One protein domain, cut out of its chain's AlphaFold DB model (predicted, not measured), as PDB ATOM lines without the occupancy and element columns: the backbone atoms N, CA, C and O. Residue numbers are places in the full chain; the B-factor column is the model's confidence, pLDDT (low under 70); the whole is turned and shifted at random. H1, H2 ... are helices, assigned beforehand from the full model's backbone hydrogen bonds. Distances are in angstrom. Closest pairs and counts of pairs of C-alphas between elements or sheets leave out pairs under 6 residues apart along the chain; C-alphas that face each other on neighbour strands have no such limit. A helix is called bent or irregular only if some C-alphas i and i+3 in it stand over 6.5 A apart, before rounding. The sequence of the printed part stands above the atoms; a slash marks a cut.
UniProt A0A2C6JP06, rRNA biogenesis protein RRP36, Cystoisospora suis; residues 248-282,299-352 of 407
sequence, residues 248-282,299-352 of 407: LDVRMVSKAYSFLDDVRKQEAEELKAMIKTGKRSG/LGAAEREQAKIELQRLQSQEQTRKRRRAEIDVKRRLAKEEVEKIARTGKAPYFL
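AT A GLANCE: This is residues 248 to 282 and 299 to 352 of the 407 residues of the protein "rRNA biogenesis protein RRP36" of Cystoisospora suis (UniProt A0A2C6JP06). One very long straight helix, H3, makes the whole length of a rod, and a shorter helix, H2, slants along it and converges on its beginning, so that the two make a narrow, lopsided V. The short helix H1 sits at the open end of H2, near H3, and residues 346 to 352 fold back from the far end of H3 as a short tail. The printed part has 89 residues with three named helices, in the order H1, H2, H3, and no named strand; the class is all helix. The whole is extended, with a radius of gyration of the C-alphas of 20.7 A, and the C-alphas span 68 by 25 by 19 A along their three main axes.

HOW THE PARTS SIT: H1, residues 250 to 256, is joined to H2, residues 259 to 277, by a tight link of 2 residues. H1 and H2 meet only through their link. Residues 255 to 260, of which 255 and 256 belong to H1 and 259 and 260 to H2, stand free. H1 is near H3, residues 301 to 345, with 5 pairs of C-alphas within 10 A. H2 and H3 touch, with 16 pairs of C-alphas within 8 A. Their closest C-alphas are those of Ile 275 and Arg 304, 5.7 A apart. They run opposite ways at a shallow tilt of 34.7 degrees, only just short of steep. H3 touches H2 with residues 304 to 315 alone. In H1, H2 and H3 every O i to N i+4 pair is within hydrogen-bond range.

IN THESE COORDINATES: H1 begins at C-alpha 250, at (202.379, 198.848, 288.277), and has 7 residues. H2 has 19 residues and measures 26.7 A from its first to its last C-alpha, with C-alpha 277 at (215.324, 230.019, 269.623). H3 has 45 residues and measures 65.5 A, from C-alpha 301 at (225.192, 231.022, 276.875) to C-alpha 345 at (200.713, 170.319, 275.505). No helix is bent or irregular.

THE WHOLE: The two C-alphas farthest apart are those of Gly 300 and Gly 346, 67.8 A. The C-alphas of the first and last printed residues, Leu 248 and Leu 352, are 24.9 A apart. Residues 283 to 298 are cut out and not printed, and the C-alphas of residues 282 and 299 are 11.9 A apart across the cut. The link from H2 to H3 runs across this cut, with 23 residues between the helices in the chain, 16 of them not printed. The mean pLDDT of the printed part is 94.4, and one printed residue, Gly 282, is under 70.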
ATOM      1  N   LEU A 248     201.746 195.941 294.475       86.75
ATOM      2  CA  LEU A 248     201.506 197.148 293.685       86.75
ATOM      3  C   LEU A 248     201.239 196.790 292.216       86.75
ATOM      4  O   LEU A 248     202.158 196.349 291.516       86.75
ATOM      5  N   ASP A 249     200.025 197.058 291.729       89.38
ATOM      6  CA  ASP A 249     199.737 196.957 290.301       89.38
ATOM      7  C   ASP A 249     200.373 198.138 289.549       89.38
ATOM      8  O   ASP A 249     199.816 199.229 289.386       89.38
ATOM      9  N   VAL A 250     201.591 197.893 289.064       87.94
ATOM     10  CA  VAL A 250     202.379 198.848 288.277       87.94
ATOM     11  C   VAL A 250     201.629 199.293 287.016       87.94
ATOM     12  O   VAL A 250     201.858 200.410 286.547       87.94
ATOM     13  N   ARG A 251     200.734 198.466 286.458       87.88
ATOM     14  CA  ARG A 251     199.976 198.795 285.245       87.88
ATOM     15  C   ARG A 251     198.907 199.834 285.547       87.88
ATOM     16  O   ARG A 251     198.862 200.852 284.856       87.88
ATOM     17  N   MET A 252     198.106 199.612 286.588       91.00
ATOM     18  CA  MET A 252     197.111 200.587 287.033       91.00
ATOM     19  C   MET A 252     197.753 201.925 287.394       91.00
ATOM     20  O   MET A 252     197.317 202.962 286.901       91.00
ATOM     21  N   VAL A 253     198.851 201.908 288.156       90.38
ATOM     22  CA  VAL A 253     199.592 203.134 288.494       90.38
ATOM     23  C   VAL A 253     200.141 203.807 287.237       90.38
ATOM     24  O   VAL A 253     200.009 205.017 287.071       90.38
ATOM     25  N   SER A 254     200.725 203.049 286.305       89.56
ATOM     26  CA  SER A 254     201.225 203.636 285.057       89.56
ATOM     27  C   SER A 254     200.109 204.237 284.197       89.56
ATOM     28  O   SER A 254     200.396 205.175 283.457       89.56
ATOM     29  N   LYS A 255     198.878 203.711 284.264       92.94
ATOM     30  CA  LYS A 255     197.710 204.254 283.556       92.94
ATOM     31  C   LYS A 255     197.200 205.526 284.238       92.94
ATOM     32  O   LYS A 255     197.060 206.546 283.567       92.94
ATOM     33  N   ALA A 256     197.013 205.488 285.559       95.38
ATOM     34  CA  ALA A 256     196.545 206.622 286.359       95.38
ATOM     35  C   ALA A 256     197.479 207.841 286.256       95.38
ATOM     36  O   ALA A 256     197.021 208.975 286.196       95.38
ATOM     37  N   TYR A 257     198.792 207.607 286.165       95.12
ATOM     38  CA  TYR A 257     199.809 208.657 286.049       95.12
ATOM     39  C   TYR A 257     200.376 208.810 284.626       95.12
ATOM     40  O   TYR A 257     201.515 209.253 284.451       95.12
ATOM     41  N   SER A 258     199.610 208.438 283.597       93.75
ATOM     42  CA  SER A 258     200.014 208.579 282.188       93.75
ATOM     43  C   SER A 258     200.243 210.041 281.782       93.75
ATOM     44  O   SER A 258     201.224 210.321 281.099       93.75
ATOM     45  N   PHE A 259     199.456 210.980 282.321       96.44
ATOM     46  CA  PHE A 259     199.604 212.426 282.093       96.44
ATOM     47  C   PHE A 259     201.005 212.968 282.441       96.44
ATOM     48  O   PHE A 259     201.480 213.925 281.832       96.44
ATOM     49  N   LEU A 260     201.726 212.335 283.380       94.44
ATOM     50  CA  LEU A 260     203.104 212.719 283.706       94.44
ATOM     51  C   LEU A 260     204.069 212.486 282.540       94.44
ATOM     52  O   LEU A 260     205.175 213.028 282.556       94.44
ATOM     53  N   ASP A 261     203.747 211.595 281.599       92.94
ATOM     54  CA  ASP A 261     204.530 211.450 280.372       92.94
ATOM     55  C   ASP A 261     204.347 212.659 279.461       92.94
ATOM     56  O   ASP A 261     205.333 213.106 278.882       92.94
ATOM     57  N   ASP A 262     203.140 213.210 279.374       94.81
ATOM     58  CA  ASP A 262     202.838 214.339 278.495       94.81
ATOM     59  C   ASP A 262     203.438 215.640 279.025       94.81
ATOM     60  O   ASP A 262     204.114 216.336 278.272       94.81
ATOM     61  N   VAL A 263     203.360 215.880 280.339       95.56
ATOM     62  CA  VAL A 263     204.081 216.990 280.993       95.56
ATOM     63  C   VAL A 263     205.585 216.908 280.706       95.56
ATOM     64  O   VAL A 263     206.206 217.882 280.296       95.56
ATOM     65  N   ARG A 264     206.187 215.717 280.811       95.06
ATOM     66  CA  ARG A 264     207.616 215.530 280.498       95.06
ATOM     67  C   ARG A 264     207.954 215.731 279.022       95.06
ATOM     68  O   ARG A 264     209.072 216.145 278.711       95.06
ATOM     69  N   LYS A 265     207.047 215.386 278.103       95.44
ATOM     70  CA  LYS A 265     207.232 215.663 276.670       95.44
ATOM     71  C   LYS A 265     207.216 217.169 276.425       95.44
ATOM     72  O   LYS A 265     208.130 217.653 275.763       95.44
ATOM     73  N   GLN A 266     206.260 217.883 277.021       95.38
ATOM     74  CA  GLN A 266     206.164 219.342 276.959       95.38
ATOM     75  C   GLN A 266     207.440 219.998 277.502       95.38
ATOM     76  O   GLN A 266     208.085 220.745 276.774       95.38
ATOM     77  N   GLU A 267     207.907 219.614 278.695       94.62
ATOM     78  CA  GLU A 267     209.181 220.092 279.263       94.62
ATOM     79  C   GLU A 267     210.364 219.863 278.300       94.62
ATOM     80  O   GLU A 267     211.197 220.742 278.065       94.62
ATOM     81  N   ALA A 268     210.452 218.674 277.694       96.44
ATOM     82  CA  ALA A 268     211.514 218.367 276.741       96.44
ATOM     83  C   ALA A 268     211.404 219.189 275.442       96.44
ATOM     84  O   ALA A 268     212.428 219.512 274.832       96.44
ATOM     85  N   GLU A 269     210.195 219.505 274.985       96.25
ATOM     86  CA  GLU A 269     209.934 220.352 273.819       96.25
ATOM     87  C   GLU A 269     210.243 221.820 274.092       96.25
ATOM     88  O   GLU A 269     210.911 222.456 273.276       96.25
ATOM     89  N   GLU A 270     209.880 222.325 275.265       94.56
ATOM     90  CA  GLU A 270     210.236 223.660 275.732       94.56
ATOM     91  C   GLU A 270     211.751 223.830 275.803       94.56
ATOM     92  O   GLU A 270     212.297 224.772 275.230       94.56
ATOM     93  N   LEU A 271     212.473 222.873 276.395       95.81
ATOM     94  CA  LEU A 271     213.937 222.909 276.430       95.81
ATOM     95  C   LEU A 271     214.544 222.884 275.020       95.81
ATOM     96  O   LEU A 271     215.498 223.617 274.741       95.81
ATOM     97  N   LYS A 272     213.991 222.093 274.090       96.75
ATOM     98  CA  LYS A 272     214.414 222.125 272.675       96.75
ATOM     99  C   LYS A 272     214.149 223.494 272.048       96.75
ATOM    100  O   LYS A 272     215.025 224.017 271.353       96.75
ATOM    101  N   ALA A 273     212.978 224.080 272.291       95.31
ATOM    102  CA  ALA A 273     212.610 225.401 271.797       95.31
ATOM    103  C   ALA A 273     213.537 226.481 272.368       95.31
ATOM    104  O   ALA A 273     214.024 227.320 271.610       95.31
ATOM    105  N   MET A 274     213.887 226.408 273.654       94.19
ATOM    106  CA  MET A 274     214.851 227.292 274.311       94.19
ATOM    107  C   MET A 274     216.241 227.195 273.684       94.19
ATOM    108  O   MET A 274     216.874 228.216 273.406       94.19
ATOM    109  N   ILE A 275     216.716 225.981 273.402       96.31
ATOM    110  CA  ILE A 275     218.017 225.761 272.759       96.31
ATOM    111  C   ILE A 275     218.019 226.305 271.324       96.31
ATOM    112  O   ILE A 275     219.008 226.916 270.911       96.31
ATOM    113  N   LYS A 276     216.931 226.096 270.571       96.56
ATOM    114  CA  LYS A 276     216.803 226.499 269.160       96.56
ATOM    115  C   LYS A 276     216.626 228.009 269.003       96.56
ATOM    116  O   LYS A 276     217.340 228.634 268.226       96.56
ATOM    117  N   THR A 277     215.678 228.593 269.730       94.44
ATOM    118  CA  THR A 277     215.324 230.019 269.623       94.44
ATOM    119  C   THR A 277     216.254 230.911 270.439       94.44
ATOM    120  O   THR A 277     216.399 232.097 270.143       94.44
ATOM    121  N   GLY A 278     216.893 230.358 271.475       94.44
ATOM    122  CA  GLY A 278     217.667 231.140 272.425       94.44
ATOM    123  C   GLY A 278     216.811 232.100 273.249       94.44
ATOM    124  O   GLY A 278     217.336 233.113 273.710       94.44
ATOM    125  N   LYS A 279     215.513 231.813 273.390       92.00
ATOM    126  CA  LYS A 279     214.518 232.582 274.143       92.00
ATOM    127  C   LYS A 279     213.766 231.629 275.073       92.00
ATOM    128  O   LYS A 279     213.552 230.474 274.720       92.00
ATOM    129  N   ARG A 280     213.388 232.099 276.261       85.81
ATOM    130  CA  ARG A 280     212.576 231.318 277.204       85.81
ATOM    131  C   ARG A 280     211.129 231.300 276.702       85.81
ATOM    132  O   ARG A 280     210.605 232.369 276.386       85.81
ATOM    133  N   SER A 281     210.507 230.126 276.581       80.06
ATOM    134  CA  SER A 281     209.066 230.031 276.324       80.06
ATOM    135  C   SER A 281     208.351 230.527 277.578       80.06
ATOM    136  O   SER A 281     208.332 229.865 278.608       80.06
ATOM    137  N   GLY A 282     207.886 231.774 277.536       64.12
ATOM    138  CA  GLY A 282     207.224 232.411 278.667       64.12
ATOM    139  C   GLY A 282     205.796 231.904 278.804       64.12
ATOM    140  O   GLY A 282     204.902 232.465 278.182       64.12
ATOM    141  N   LEU A 299     218.421 234.329 275.979       91.06
ATOM    142  CA  LEU A 299     219.007 233.398 276.940       91.06
ATOM    143  C   LEU A 299     220.531 233.474 276.853       91.06
ATOM    144  O   LEU A 299     221.093 233.410 275.745       91.06
ATOM    145  N   GLY A 300     221.172 233.577 278.014       95.19
ATOM    146  CA  GLY A 300     222.622 233.563 278.148       95.19
ATOM    147  C   GLY A 300     223.221 232.240 277.667       95.19
ATOM    148  O   GLY A 300     222.550 231.208 277.603       95.19
ATOM    149  N   ALA A 301     224.512 232.242 277.321       95.94
ATOM    150  CA  ALA A 301     225.192 231.022 276.875       95.94
ATOM    151  C   ALA A 301     225.156 229.914 277.947       95.94
ATOM    152  O   ALA A 301     224.906 228.758 277.614       95.94
ATOM    153  N   ALA A 302     225.317 230.285 279.222       95.81
ATOM    154  CA  ALA A 302     225.252 229.360 280.354       95.81
ATOM    155  C   ALA A 302     223.868 228.699 280.497       95.81
ATOM    156  O   ALA A 302     223.783 227.483 280.646       95.81
ATOM    157  N   GLU A 303     222.785 229.469 280.366       94.69
ATOM    158  CA  GLU A 303     221.409 228.952 280.448       94.69
ATOM    159  C   GLU A 303     221.112 227.967 279.310       94.69
ATOM    160  O   GLU A 303     220.479 226.932 279.512       94.69
ATOM    161  N   ARG A 304     221.626 228.234 278.103       96.00
ATOM    162  CA  ARG A 304     221.490 227.302 276.973       96.00
ATOM    163  C   ARG A 304     222.254 226.002 277.196       96.00
ATOM    164  O   ARG A 304     221.802 224.952 276.743       96.00
ATOM    165  N   GLU A 305     223.423 226.049 277.832       97.44
ATOM    166  CA  GLU A 305     224.159 224.833 278.189       97.44
ATOM    167  C   GLU A 305     223.436 224.032 279.271       97.44
ATOM    168  O   GLU A 305     223.314 222.815 279.135       97.44
ATOM    169  N   GLN A 306     222.871 224.702 280.276       96.81
ATOM    170  CA  GLN A 306     222.029 224.061 281.288       96.81
ATOM    171  C   GLN A 306     220.815 223.374 280.651       96.81
ATOM    172  O   GLN A 306     220.610 222.181 280.878       96.81
ATOM    173  N   ALA A 307     220.099 224.063 279.756       96.31
ATOM    174  CA  ALA A 307     218.960 223.492 279.036       96.31
ATOM    175  C   ALA A 307     219.344 222.246 278.214       96.31
ATOM    176  O   ALA A 307     218.588 221.278 278.149       96.31
ATOM    177  N   LYS A 308     220.545 222.217 277.614       97.81
ATOM    178  CA  LYS A 308     221.057 221.029 276.901       97.81
ATOM    179  C   LYS A 308     221.307 219.852 277.841       97.81
ATOM    180  O   LYS A 308     220.958 218.723 277.495       97.81
ATOM    181  N   ILE A 309     221.927 220.100 278.995       98.12
ATOM    182  CA  ILE A 309     222.204 219.065 280.003       98.12
ATOM    183  C   ILE A 309     220.886 218.489 280.528       98.12
ATOM    184  O   ILE A 309     220.742 217.271 280.655       98.12
ATOM    185  N   GLU A 310     219.910 219.352 280.792       97.19
ATOM    186  CA  GLU A 310     218.596 218.952 281.279       97.19
ATOM    187  C   GLU A 310     217.808 218.153 280.239       97.19
ATOM    188  O   GLU A 310     217.332 217.057 280.541       97.19
ATOM    189  N   LEU A 311     217.789 218.608 278.984       97.44
ATOM    190  CA  LEU A 311     217.191 217.863 277.879       97.44
ATOM    191  C   LEU A 311     217.818 216.468 277.741       97.44
ATOM    192  O   LEU A 311     217.110 215.469 277.603       97.44
ATOM    193  N   GLN A 312     219.149 216.375 277.818       98.00
ATOM    194  CA  GLN A 312     219.854 215.095 277.769       98.00
ATOM    195  C   GLN A 312     219.468 214.187 278.949       98.00
ATOM    196  O   GLN A 312     219.292 212.975 278.778       98.00
ATOM    197  N   ARG A 313     219.314 214.757 280.151       97.88
ATOM    198  CA  ARG A 313     218.864 214.035 281.346       97.88
ATOM    199  C   ARG A 313     217.444 213.494 281.160       97.88
ATOM    200  O   ARG A 313     217.232 212.312 281.438       97.88
ATOM    201  N   LEU A 314     216.506 214.312 280.678       96.44
ATOM    202  CA  LEU A 314     215.122 213.901 280.418       96.44
ATOM    203  C   LEU A 314     215.055 212.781 279.373       96.44
ATOM    204  O   LEU A 314     214.436 211.750 279.628       96.44
ATOM    205  N   GLN A 315     215.789 212.904 278.264       96.31
ATOM    206  CA  GLN A 315     215.852 211.871 277.221       96.31
ATOM    207  C   GLN A 315     216.382 210.528 277.748       96.31
ATOM    208  O   GLN A 315     215.839 209.468 277.435       96.31
ATOM    209  N   SER A 316     217.427 210.552 278.581       96.75
ATOM    210  CA  SER A 316     217.986 209.341 279.198       96.75
ATOM    211  C   SER A 316     216.988 208.657 280.144       96.75
ATOM    212  O   SER A 316     216.831 207.427 280.136       96.75
ATOM    213  N   GLN A 317     216.262 209.448 280.941       96.69
ATOM    214  CA  GLN A 317     215.207 208.929 281.810       96.69
ATOM    215  C   GLN A 317     214.053 208.338 281.004       96.69
ATOM    216  O   GLN A 317     213.599 207.236 281.311       96.69
ATOM    217  N   GLU A 318     213.600 209.037 279.967       95.31
ATOM    218  CA  GLU A 318     212.527 208.581 279.091       95.31
ATOM    219  C   GLU A 318     212.904 207.265 278.401       95.31
ATOM    220  O   GLU A 318     212.137 206.303 278.437       95.31
ATOM    221  N   GLN A 319     214.126 207.160 277.868       94.69
ATOM    222  CA  GLN A 319     214.633 205.926 277.267       94.69
ATOM    223  C   GLN A 319     214.657 204.766 278.274       94.69
ATOM    224  O   GLN A 319     214.292 203.635 277.942       94.69
ATOM    225  N   THR A 320     215.050 205.039 279.519       95.31
ATOM    226  CA  THR A 320     215.052 204.038 280.594       95.31
ATOM    227  C   THR A 320     213.633 203.576 280.932       95.31
ATOM    228  O   THR A 320     213.406 202.378 281.093       95.31
ATOM    229  N   ARG A 321     212.664 204.498 281.005       92.81
ATOM    230  CA  ARG A 321     211.246 204.178 281.251       92.81
ATOM    231  C   ARG A 321     210.650 203.369 280.101       92.81
ATOM    232  O   ARG A 321     210.056 202.327 280.357       92.81
ATOM    233  N   LYS A 322     210.888 203.782 278.850       92.62
ATOM    234  CA  LYS A 322     210.468 203.046 277.645       92.62
ATOM    235  C   LYS A 322     210.992 201.614 277.661       92.62
ATOM    236  O   LYS A 322     210.229 200.676 277.460       92.62
ATOM    237  N   ARG A 323     212.274 201.433 277.993       94.88
ATOM    238  CA  ARG A 323     212.875 200.102 278.140       94.88
ATOM    239  C   ARG A 323     212.206 199.269 279.228       94.88
ATOM    240  O   ARG A 323     211.925 198.106 278.984       94.88
ATOM    241  N   ARG A 324     211.937 199.843 280.402       94.06
ATOM    242  CA  ARG A 324     211.250 199.121 281.486       94.06
ATOM    243  C   ARG A 324     209.837 198.694 281.097       94.06
ATOM    244  O   ARG A 324     209.451 197.585 281.438       94.06
ATOM    245  N   ARG A 325     209.094 199.539 280.376       92.50
ATOM    246  CA  ARG A 325     207.759 199.192 279.859       92.50
ATOM    247  C   ARG A 325     207.830 198.005 278.902       92.50
ATOM    248  O   ARG A 325     207.170 197.010 279.156       92.50
ATOM    249  N   ALA A 326     208.727 198.052 277.915       94.62
ATOM    250  CA  ALA A 326     208.968 196.916 277.023       94.62
ATOM    251  C   ALA A 326     209.383 195.646 277.797       94.62
ATOM    252  O   ALA A 326     208.881 194.562 277.550       94.62
ATOM    253  N   GLU A 327     210.247 195.757 278.813       95.50
ATOM    254  CA  GLU A 327     210.611 194.603 279.651       95.50
ATOM    255  C   GLU A 327     209.409 193.981 280.379       95.50
ATOM    256  O   GLU A 327     209.356 192.761 280.529       95.50
ATOM    257  N   ILE A 328     208.456 194.788 280.846       93.81
ATOM    258  CA  ILE A 328     207.231 194.298 281.491       93.81
ATOM    259  C   ILE A 328     206.304 193.656 280.452       93.81
ATOM    260  O   ILE A 328     205.799 192.558 280.682       93.81
ATOM    261  N   ASP A 329     206.140 194.300 279.299       93.88
ATOM    262  CA  ASP A 329     205.244 193.849 278.236       93.88
ATOM    263  C   ASP A 329     205.717 192.526 277.615       93.88
ATOM    264  O   ASP A 329     204.927 191.583 277.538       93.88
ATOM    265  N   VAL A 330     207.014 192.387 277.291       96.62
ATOM    266  CA  VAL A 330     207.594 191.105 276.845       96.62
ATOM    267  C   VAL A 330     207.383 190.016 277.894       96.62
ATOM    268  O   VAL A 330     206.945 188.926 277.545       96.62
ATOM    269  N   LYS A 331     207.657 190.275 279.182       95.38
ATOM    270  CA  LYS A 331     207.455 189.254 280.231       95.38
ATOM    271  C   LYS A 331     206.012 188.787 280.296       95.38
ATOM    272  O   LYS A 331     205.773 187.597 280.455       95.38
ATOM    273  N   ARG A 332     205.067 189.719 280.189       94.12
ATOM    274  CA  ARG A 332     203.642 189.405 280.230       94.12
ATOM    275  C   ARG A 332     203.226 188.564 279.028       94.12
ATOM    276  O   ARG A 332     202.514 187.588 279.216       94.12
ATOM    277  N   ARG A 333     203.679 188.923 277.823       95.81
ATOM    278  CA  ARG A 333     203.418 188.145 276.601       95.81
ATOM    279  C   ARG A 333     203.968 186.730 276.721       95.81
ATOM    280  O   ARG A 333     203.221 185.781 276.543       95.81
ATOM    281  N   LEU A 334     205.224 186.596 277.142       96.44
ATOM    282  CA  LEU A 334     205.856 185.293 277.338       96.44
ATOM    283  C   LEU A 334     205.140 184.449 278.392       96.44
ATOM    284  O   LEU A 334     204.890 183.278 278.152       96.44
ATOM    285  N   ALA A 335     204.753 185.045 279.522       95.44
ATOM    286  CA  ALA A 335     204.000 184.336 280.548       95.44
ATOM    287  C   ALA A 335     202.648 183.829 280.015       95.44
ATOM    288  O   ALA A 335     202.286 182.689 280.280       95.44
ATOM    289  N   LYS A 336     201.927 184.638 279.225       96.50
ATOM    290  CA  LYS A 336     200.671 184.215 278.583       96.50
ATOM    291  C   LYS A 336     200.893 183.077 277.584       96.50
ATOM    292  O   LYS A 336     200.238 182.047 277.680       96.50
ATOM    293  N   GLU A 337     201.866 183.225 276.686       96.44
ATOM    294  CA  GLU A 337     202.214 182.191 275.705       96.44
ATOM    295  C   GLU A 337     202.654 180.881 276.368       96.44
ATOM    296  O   GLU A 337     202.369 179.799 275.858       96.44
ATOM    297  N   GLU A 338     203.383 180.955 277.483       96.25
ATOM    298  CA  GLU A 338     203.791 179.783 278.258       96.25
ATOM    299  C   GLU A 338     202.576 179.090 278.882       96.25
ATOM    300  O   GLU A 338     202.448 177.877 278.735       96.25
ATOM    301  N   VAL A 339     201.653 179.838 279.493       96.56
ATOM    302  CA  VAL A 339     200.398 179.293 280.043       96.56
ATOM    303  C   VAL A 339     199.580 178.592 278.954       96.56
ATOM    304  O   VAL A 339     199.162 177.452 279.144       96.56
ATOM    305  N   GLU A 340     199.423 179.210 277.781       97.12
ATOM    306  CA  GLU A 340     198.716 178.604 276.646       97.12
ATOM    307  C   GLU A 340     199.413 177.337 276.126       97.12
ATOM    308  O   GLU A 340     198.757 176.341 275.815       97.12
ATOM    309  N   LYS A 341     200.750 177.331 276.044       97.06
ATOM    310  CA  LYS A 341     201.522 176.146 275.630       97.06
ATOM    311  C   LYS A 341     201.386 175.007 276.634       97.06
ATOM    312  O   LYS A 341     201.294 173.853 276.216       97.06
ATOM    313  N   ILE A 342     201.366 175.310 277.929       96.88
ATOM    314  CA  ILE A 342     201.157 174.316 278.986       96.88
ATOM    315  C   ILE A 342     199.749 173.738 278.870       96.88
ATOM    316  O   ILE A 342     199.611 172.521 278.841       96.88
ATOM    317  N   ALA A 343     198.729 174.583 278.699       97.25
ATOM    318  CA  ALA A 343     197.351 174.132 278.515       97.25
ATOM    319  C   ALA A 343     197.192 173.227 277.279       97.25
ATOM    320  O   ALA A 343     196.510 172.211 277.343       97.25
ATOM    321  N   ARG A 344     197.867 173.552 276.165       98.06
ATOM    322  CA  ARG A 344     197.799 172.760 274.922       98.06
ATOM    323  C   ARG A 344     198.598 171.459 274.963       98.06
ATOM    324  O   ARG A 344     198.203 170.493 274.325       98.06
ATOM    325  N   THR A 345     199.760 171.442 275.617       97.62
ATOM    326  CA  THR A 345     200.713 170.319 275.505       97.62
ATOM    327  C   THR A 345     200.864 169.491 276.774       97.62
ATOM    328  O   THR A 345     201.455 168.416 276.711       97.62
ATOM    329  N   GLY A 346     200.430 170.004 277.927       97.38
ATOM    330  CA  GLY A 346     200.682 169.403 279.241       97.38
ATOM    331  C   GLY A 346     202.161 169.373 279.652       97.38
ATOM    332  O   GLY A 346     202.506 168.758 280.659       97.38
ATOM    333  N   LYS A 347     203.066 169.996 278.883       96.69
ATOM    334  CA  LYS A 347     204.508 169.992 279.170       96.69
ATOM    335  C   LYS A 347     204.857 170.986 280.276       96.69
ATOM    336  O   LYS A 347     204.158 171.971 280.498       96.69
ATOM    337  N   ALA A 348     205.991 170.744 280.934       95.19
ATOM    338  CA  ALA A 348     206.530 171.642 281.951       95.19
ATOM    339  C   ALA A 348     206.822 173.054 281.387       95.19
ATOM    340  O   ALA A 348     207.217 173.176 280.220       95.19
ATOM    341  N   PRO A 349     206.683 174.119 282.206       95.19
ATOM    342  CA  PRO A 349     206.944 175.496 281.790       95.19
ATOM    343  C   PRO A 349     208.387 175.673 281.305       95.19
ATOM    344  O   PRO A 349     209.346 175.310 281.993       95.19
ATOM    345  N   TYR A 350     208.545 176.263 280.120       94.88
ATOM    346  CA  TYR A 350     209.849 176.566 279.541       94.88
ATOM    347  C   TYR A 350     210.230 178.025 279.789       94.88
ATOM    348  O   TYR A 350     209.682 178.918 279.156       94.88
ATOM    349  N   PHE A 351     211.225 178.266 280.646       93.00
ATOM    350  CA  PHE A 351     211.708 179.618 280.927       93.00
ATOM    351  C   PHE A 351     212.797 180.057 279.942       93.00
ATOM    352  O   PHE A 351     213.890 179.480 279.893       93.00
ATOM    353  N   LEU A 352     212.541 181.148 279.220       96.19
ATOM    354  CA  LEU A 352     213.515 181.745 278.303       96.19
ATOM    355  C   LEU A 352     214.798 182.202 279.008       96.19
ATOM    356  O   LEU A 352     214.797 182.769 280.110       96.19
TER     357      LEU A 352